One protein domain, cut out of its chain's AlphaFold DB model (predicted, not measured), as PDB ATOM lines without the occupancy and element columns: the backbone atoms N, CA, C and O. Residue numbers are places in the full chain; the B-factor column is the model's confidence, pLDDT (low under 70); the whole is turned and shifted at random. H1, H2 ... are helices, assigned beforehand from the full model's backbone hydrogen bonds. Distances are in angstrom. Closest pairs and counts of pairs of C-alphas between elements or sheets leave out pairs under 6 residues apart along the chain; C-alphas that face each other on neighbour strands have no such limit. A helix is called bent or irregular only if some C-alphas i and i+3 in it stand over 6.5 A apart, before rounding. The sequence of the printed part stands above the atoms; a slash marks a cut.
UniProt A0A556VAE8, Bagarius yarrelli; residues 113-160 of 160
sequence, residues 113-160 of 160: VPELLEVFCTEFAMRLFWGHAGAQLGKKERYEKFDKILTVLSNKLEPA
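Overview. This is residues 113 to 160 of the 160 residues of a protein of Bagarius yarrelli (UniProt A0A556VAE8). The printed part is an open, wide V of helices: the long helix H3 makes one limb, the short H1 followed by the irregular H2 makes the other, and the corner lies at the link between H2 and H3, residues 135 to 138. The space between the ends of the two limbs is empty, and both limbs stick out at their far ends, H1 with residues 113 to 118 and H3 with its later part and the last residues, 147 to 160. The printed part has 48 residues with three named helices, H1, H2 and H3 in that order along the chain, and no named strand; its class is all helix. It is loose, with a radius of gyration of the C-alphas of 13.4 A, and its C-alphas span 41 by 27 by 13 A, an outline that is only just flat.

Along the chain. The longest helix is H3, residues 139 to 157, 19 residues from Lys 139 to Leu 157. Its C-alphas begin at (165.134, 150.632, 206.328) and end at (162.935, 168.178, 186.473), 26.6 A from first to last. Before it in the chain comes H2, residues 122 to 134, Thr 122 to Gly 134, with 14.1 A from first to last C-alpha. H2 is irregular: C-alphas 129 and 132 are 9.5 A apart, where about 5 A is the distance in a regular helix, and its line is a rough one. The first named helix is H1, residues 114 to 119, Pro 114 to Val 119, only six residues long and 8.9 A from first to last C-alpha. C-alpha 114, where H1 begins, is at (142.519, 143.235, 192.051). No helix is bent.

Arrangement. H3 touches no helix, but is near H2. These two are close but not clearly touching, with 2 pairs of C-alphas within 8 A. Their closest C-alphas are those of Trp 130 and Arg 142, 7.6 A apart. Their lines stand at 85 degrees, about perpendicular, and their centres are 15.2 A apart. Farther from H3 along the chain, H1 is near H2, and these two also are close but not clearly touching, with 2 pairs of C-alphas within 8 A. Their closest C-alphas are those of Glu 118 and Phe 124, 6.5 A apart. H1 and H2 run the same way at a steep tilt of 57 degrees, and their centres are 14.7 A apart. H1 and H3 are apart, with no C-alpha of the one within 8 A of the other. In H1 and H3 every O i to N i+4 pair is within hydrogen-bond range, while in H2 it is 7 of 9.

Size, cuts and confidence. The two C-alphas farthest apart in the domain are those of Pro 114 and Ala 160, 41.3 A, and the first and last printed C-alphas, of Val 113 and Ala 160, are 40.9 A apart. Residues 113 to 118, of which 114 to 118 belong to H1, stand free, and so do residues 147 to 160, of which 147 to 157 belong to H3. The link from H1 to H2, with two residues, is tight, and so is the link from H2 to H3, with four residues; no link is long. The printed part has no cut and runs from residue 113 to residue 160, the chain's last residue. The mean pLDDT of the printed part of this model is 96.2, and no printed residue is under 70.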
ATOM      1  N   VAL A 113     139.106 146.372 192.442       96.44
ATOM      2  CA  VAL A 113     139.933 146.020 191.278       96.44
ATOM      3  C   VAL A 113     141.203 145.313 191.776       96.44
ATOM      4  O   VAL A 113     142.006 145.965 192.454       96.44
ATOM      5  N   PRO A 114     141.417 144.016 191.479       96.69
ATOM      6  CA  PRO A 114     142.519 143.235 192.051       96.69
ATOM      7  C   PRO A 114     143.905 143.843 191.814       96.69
ATOM      8  O   PRO A 114     144.719 143.913 192.734       96.69
ATOM      9  N   GLU A 115     144.159 144.350 190.610       96.75
ATOM     10  CA  GLU A 115     145.433 144.969 190.239       96.75
ATOM     11  C   GLU A 115     145.688 146.248 191.045       96.75
ATOM     12  O   GLU A 115     146.817 146.536 191.438       96.75
ATOM     13  N   LEU A 116     144.631 147.013 191.336       96.19
ATOM     14  CA  LEU A 116     144.743 148.222 192.146       96.19
ATOM     15  C   LEU A 116     145.009 147.883 193.617       96.19
ATOM     16  O   LEU A 116     145.790 148.577 194.264       96.19
ATOM     17  N   LEU A 117     144.404 146.808 194.135       96.62
ATOM     18  CA  LEU A 117     144.705 146.320 195.483       96.62
ATOM     19  C   LEU A 117     146.174 145.926 195.620       96.62
ATOM     20  O   LEU A 117     146.807 146.310 196.602       96.62
ATOM     21  N   GLU A 118     146.727 145.223 194.628       96.81
ATOM     22  CA  GLU A 118     148.137 144.833 194.634       96.81
ATOM     23  C   GLU A 118     149.062 146.058 194.664       96.81
ATOM     24  O   GLU A 118     150.006 146.096 195.451       96.81
ATOM     25  N   VAL A 119     148.754 147.106 193.888       96.94
ATOM     26  CA  VAL A 119     149.532 148.360 193.885       96.94
ATOM     27  C   VAL A 119     149.569 149.027 195.268       96.94
ATOM     28  O   VAL A 119     150.569 149.663 195.613       96.94
ATOM     29  N   PHE A 120     148.520 148.866 196.080       96.12
ATOM     30  CA  PHE A 120     148.455 149.400 197.443       96.12
ATOM     31  C   PHE A 120     149.082 148.489 198.514       96.12
ATOM     32  O   PHE A 120     149.184 148.898 199.673       96.12
ATOM     33  N   CYS A 121     149.562 147.293 198.159       97.38
ATOM     34  CA  CYS A 121     150.300 146.436 199.082       97.38
ATOM     35  C   CYS A 121     151.716 146.973 199.337       97.38
ATOM     36  O   CYS A 121     152.455 147.341 198.417       97.38
ATOM     37  N   THR A 122     152.146 146.950 200.602       96.75
ATOM     38  CA  THR A 122     153.490 147.417 200.976       96.75
ATOM     39  C   THR A 122     154.565 146.553 200.320       96.75
ATOM     40  O   THR A 122     155.560 147.075 199.831       96.75
ATOM     41  N   GLU A 123     154.355 145.243 200.229       95.38
ATOM     42  CA  GLU A 123     155.253 144.278 199.595       95.38
ATOM     43  C   GLU A 123     155.445 144.564 198.105       95.38
ATOM     44  O   GLU A 123     156.556 144.420 197.583       95.38
ATOM     45  N   PHE A 124     154.379 144.999 197.427       96.81
ATOM     46  CA  PHE A 124     154.449 145.405 196.032       96.81
ATOM     47  C   PHE A 124     155.282 146.676 195.891       96.81
ATOM     48  O   PHE A 124     156.272 146.670 195.160       96.81
ATOM     49  N   ALA A 125     154.971 147.731 196.655       95.69
ATOM     50  CA  ALA A 125     155.744 148.976 196.652       95.69
ATOM     51  C   ALA A 125     157.229 148.727 196.986       95.69
ATOM     52  O   ALA A 125     158.132 149.280 196.356       95.69
ATOM     53  N   MET A 126     157.487 147.819 197.928       96.88
ATOM     54  CA  MET A 126     158.818 147.360 198.303       96.88
ATOM     55  C   MET A 126     159.584 146.741 197.122       96.88
ATOM     56  O   MET A 126     160.740 147.075 196.853       96.88
ATOM     57  N   ARG A 127     158.952 145.849 196.366       96.62
ATOM     58  CA  ARG A 127     159.590 145.249 195.188       96.62
ATOM     59  C   ARG A 127     159.697 146.234 194.028       96.62
ATOM     60  O   ARG A 127     160.698 146.199 193.319       96.62
ATOM     61  N   LEU A 128     158.725 147.129 193.867       96.69
ATOM     62  CA  LEU A 128     158.715 148.155 192.828       96.69
ATOM     63  C   LEU A 128     159.893 149.127 192.981       96.69
ATOM     64  O   LEU A 128     160.611 149.378 192.017       96.69
ATOM     65  N   PHE A 129     160.115 149.661 194.186       96.00
ATOM     66  CA  PHE A 129     161.157 150.670 194.402       96.00
ATOM     67  C   PHE A 129     162.567 150.087 194.506       96.00
ATOM     68  O   PHE A 129     163.528 150.748 194.107       96.00
ATOM     69  N   TRP A 130     162.716 148.876 195.052       97.00
ATOM     70  CA  TRP A 130     164.035 148.332 195.397       97.00
ATOM     71  C   TRP A 130     164.373 146.994 194.717       97.00
ATOM     72  O   TRP A 130     165.496 146.508 194.862       97.00
ATOM     73  N   GLY A 131     163.455 146.400 193.951       96.69
ATOM     74  CA  GLY A 131     163.624 145.066 193.367       96.69
ATOM     75  C   GLY A 131     163.643 143.950 194.420       96.69
ATOM     76  O   GLY A 131     163.535 144.196 195.620       96.69
ATOM     77  N   HIS A 132     163.805 142.698 193.980       93.62
ATOM     78  CA  HIS A 132     163.771 141.532 194.878       93.62
ATOM     79  C   HIS A 132     164.849 141.587 195.977       93.62
ATOM     80  O   HIS A 132     164.530 141.468 197.158       93.62
ATOM     81  N   ALA A 133     166.114 141.805 195.597       94.44
ATOM     82  CA  ALA A 133     167.231 141.837 196.541       94.44
ATOM     83  C   ALA A 133     167.247 143.122 197.386       94.44
ATOM     84  O   ALA A 133     167.440 143.068 198.597       94.44
ATOM     85  N   GLY A 134     166.998 144.283 196.769       94.06
ATOM     86  CA  GLY A 134     167.036 145.563 197.476       94.06
ATOM     87  C   GLY A 134     165.900 145.732 198.486       94.06
ATOM     88  O   GLY A 134     166.070 146.441 199.477       94.06
ATOM     89  N   ALA A 135     164.766 145.051 198.291       95.62
ATOM     90  CA  ALA A 135     163.678 145.045 199.263       95.62
ATOM     91  C   ALA A 135     164.083 144.418 200.610       95.62
ATOM     92  O   ALA A 135     163.496 144.774 201.627       95.62
ATOM     93  N   GLN A 136     165.098 143.547 200.646       94.50
ATOM     94  CA  GLN A 136     165.596 142.918 201.879       94.50
ATOM     95  C   GLN A 136     166.639 143.768 202.625       94.50
ATOM     96  O   GLN A 136     167.041 143.415 203.731       94.50
ATOM     97  N   LEU A 137     167.084 144.891 202.048       95.00
ATOM     98  CA  LEU A 137     168.024 145.803 202.702       95.00
ATOM     99  C   LEU A 137     167.365 146.559 203.864       95.00
ATOM    100  O   LEU A 137     166.143 146.731 203.922       95.00
ATOM    101  N   GLY A 138     168.197 147.063 204.777       96.12
ATOM    102  CA  GLY A 138     167.738 147.786 205.959       96.12
ATOM    103  C   GLY A 138     166.973 149.072 205.622       96.12
ATOM    104  O   GLY A 138     167.312 149.788 204.677       96.12
ATOM    105  N   LYS A 139     165.967 149.412 206.448       94.50
ATOM    106  CA  LYS A 139     165.134 150.632 206.328       94.50
ATOM    107  C   LYS A 139     165.977 151.882 206.059       94.50
ATOM    108  O   LYS A 139     165.702 152.603 205.106       94.50
ATOM    109  N   LYS A 140     167.015 152.102 206.874       95.88
ATOM    110  CA  LYS A 140     167.895 153.276 206.790       95.88
ATOM    111  C   LYS A 140     168.557 153.398 205.415       95.88
ATOM    112  O   LYS A 140     168.411 154.424 204.762       95.88
ATOM    113  N   GLU A 141     169.198 152.331 204.944       96.56
ATOM    114  CA  GLU A 141     169.881 152.309 203.646       96.56
ATOM    115  C   GLU A 141     168.905 152.549 202.485       96.56
ATOM    116  O   GLU A 141     169.158 153.372 201.602       96.56
ATOM    117  N   ARG A 142     167.748 151.873 202.507       97.38
ATOM    118  CA  ARG A 142     166.710 152.040 201.482       97.38
ATOM    119  C   ARG A 142     166.207 153.480 201.409       97.38
ATOM    120  O   ARG A 142     165.992 153.985 200.307       97.38
ATOM    121  N   TYR A 143     166.020 154.125 202.559       96.62
ATOM    122  CA  TYR A 143     165.482 155.483 202.646       96.62
ATOM    123  C   TYR A 143     166.527 156.516 202.223       96.62
ATOM    124  O   TYR A 143     166.214 157.380 201.409       96.62
ATOM    125  N   GLU A 144     167.778 156.383 202.671       97.12
ATOM    126  CA  GLU A 144     168.891 157.237 202.230       97.12
ATOM    127  C   GLU A 144     169.124 157.137 200.718       97.12
ATOM    128  O   GLU A 144     169.375 158.137 200.043       97.12
ATOM    129  N   LYS A 145     169.024 155.928 200.154       97.06
ATOM    130  CA  LYS A 145     169.131 155.730 198.706       97.06
ATOM    131  C   LYS A 145     167.981 156.404 197.961       97.06
ATOM    132  O   LYS A 145     168.219 157.050 196.942       97.06
ATOM    133  N   PHE A 146     166.752 156.265 198.456       97.25
ATOM    134  CA  PHE A 146     165.582 156.870 197.823       97.25
ATOM    135  C   PHE A 146     165.624 158.402 197.889       97.25
ATOM    136  O   PHE A 146     165.351 159.055 196.887       97.25
ATOM    137  N   ASP A 147     166.067 158.972 199.010       98.06
ATOM    138  CA  ASP A 147     166.282 160.413 199.168       98.06
ATOM    139  C   ASP A 147     167.252 160.977 198.113       98.06
ATOM    140  O   ASP A 147     166.949 161.968 197.439       98.06
ATOM    141  N   LYS A 148     168.375 160.283 197.869       98.12
ATOM    142  CA  LYS A 148     169.330 160.641 196.804       98.12
ATOM    143  C   LYS A 148     168.697 160.560 195.414       98.12
ATOM    144  O   LYS A 148     168.881 161.474 194.611       98.12
ATOM    145  N   ILE A 149     167.943 159.494 195.132       97.88
ATOM    146  CA  ILE A 149     167.247 159.318 193.847       97.88
ATOM    147  C   ILE A 149     166.262 160.468 193.614       97.88
ATOM    148  O   ILE A 149     166.324 161.118 192.571       97.88
ATOM    149  N   LEU A 150     165.395 160.760 194.589       97.94
ATOM    150  CA  LEU A 150     164.427 161.852 194.489       97.94
ATOM    151  C   LEU A 150     165.113 163.205 194.314       97.94
ATOM    152  O   LEU A 150     164.639 164.033 193.542       97.94
ATOM    153  N   THR A 151     166.241 163.426 194.989       98.31
ATOM    154  CA  THR A 151     167.004 164.674 194.873       98.31
ATOM    155  C   THR A 151     167.542 164.858 193.455       98.31
ATOM    156  O   THR A 151     167.396 165.932 192.872       98.31
ATOM    157  N   VAL A 152     168.109 163.806 192.856       98.31
ATOM    158  CA  VAL A 152     168.582 163.840 191.464       98.31
ATOM    159  C   VAL A 152     167.424 164.053 190.488       98.31
ATOM    160  O   VAL A 152     167.537 164.883 189.589       98.31
ATOM    161  N   LEU A 153     166.302 163.349 190.668       98.31
ATOM    162  CA  LEU A 153     165.124 163.501 189.808       98.31
ATOM    163  C   LEU A 153     164.526 164.907 189.899       98.31
ATOM    164  O   LEU A 153     164.235 165.507 188.871       98.31
ATOM    165  N   SER A 154     164.400 165.449 191.109       98.31
ATOM    166  CA  SER A 154     163.904 166.805 191.347       98.31
ATOM    167  C   SER A 154     164.788 167.859 190.674       98.31
ATOM    168  O   SER A 154     164.284 168.675 189.906       98.31
ATOM    169  N   ASN A 155     166.114 167.775 190.850       97.62
ATOM    170  CA  ASN A 155     167.076 168.653 190.169       97.62
ATOM    171  C   ASN A 155     167.015 168.533 188.640       97.62
ATOM    172  O   ASN A 155     167.240 169.511 187.937       97.62
ATOM    173  N   LYS A 156     166.753 167.334 188.113       98.00
ATOM    174  CA  LYS A 156     166.628 167.116 186.668       98.00
ATOM    175  C   LYS A 156     165.335 167.715 186.108       98.00
ATOM    176  O   LYS A 156     165.340 168.187 184.977       98.00
ATOM    177  N   LEU A 157     164.242 167.647 186.870       97.81
ATOM    178  CA  LEU A 157     162.935 168.178 186.473       97.81
ATOM    179  C   LEU A 157     162.915 169.707 186.492       97.81
ATOM    180  O   LEU A 157     162.466 170.319 185.527       97.81
ATOM    181  N   GLU A 158     163.425 170.310 187.564       97.56
ATOM    182  CA  GLU A 158     163.553 171.760 187.705       97.56
ATOM    183  C   GLU A 158     164.973 172.097 188.193       97.56
ATOM    184  O   GLU A 158     165.222 172.136 189.410       97.56
ATOM    185  N   PRO A 159     165.922 172.291 187.252       93.94
ATOM    186  CA  PRO A 159     167.280 172.723 187.568       93.94
ATOM    187  C   PRO A 159     167.267 174.026 188.368       93.94
ATOM    188  O   PRO A 159     166.420 174.887 188.127       93.94
ATOM    189  N   ALA A 160     168.181 174.131 189.337       78.56
ATOM    190  CA  ALA A 160     168.372 175.355 190.117       78.56
ATOM    191  C   ALA A 160     168.905 176.501 189.245       78.56
ATOM    192  O   ALA A 160     169.680 176.203 188.305       78.56
TER     193      ALA A 160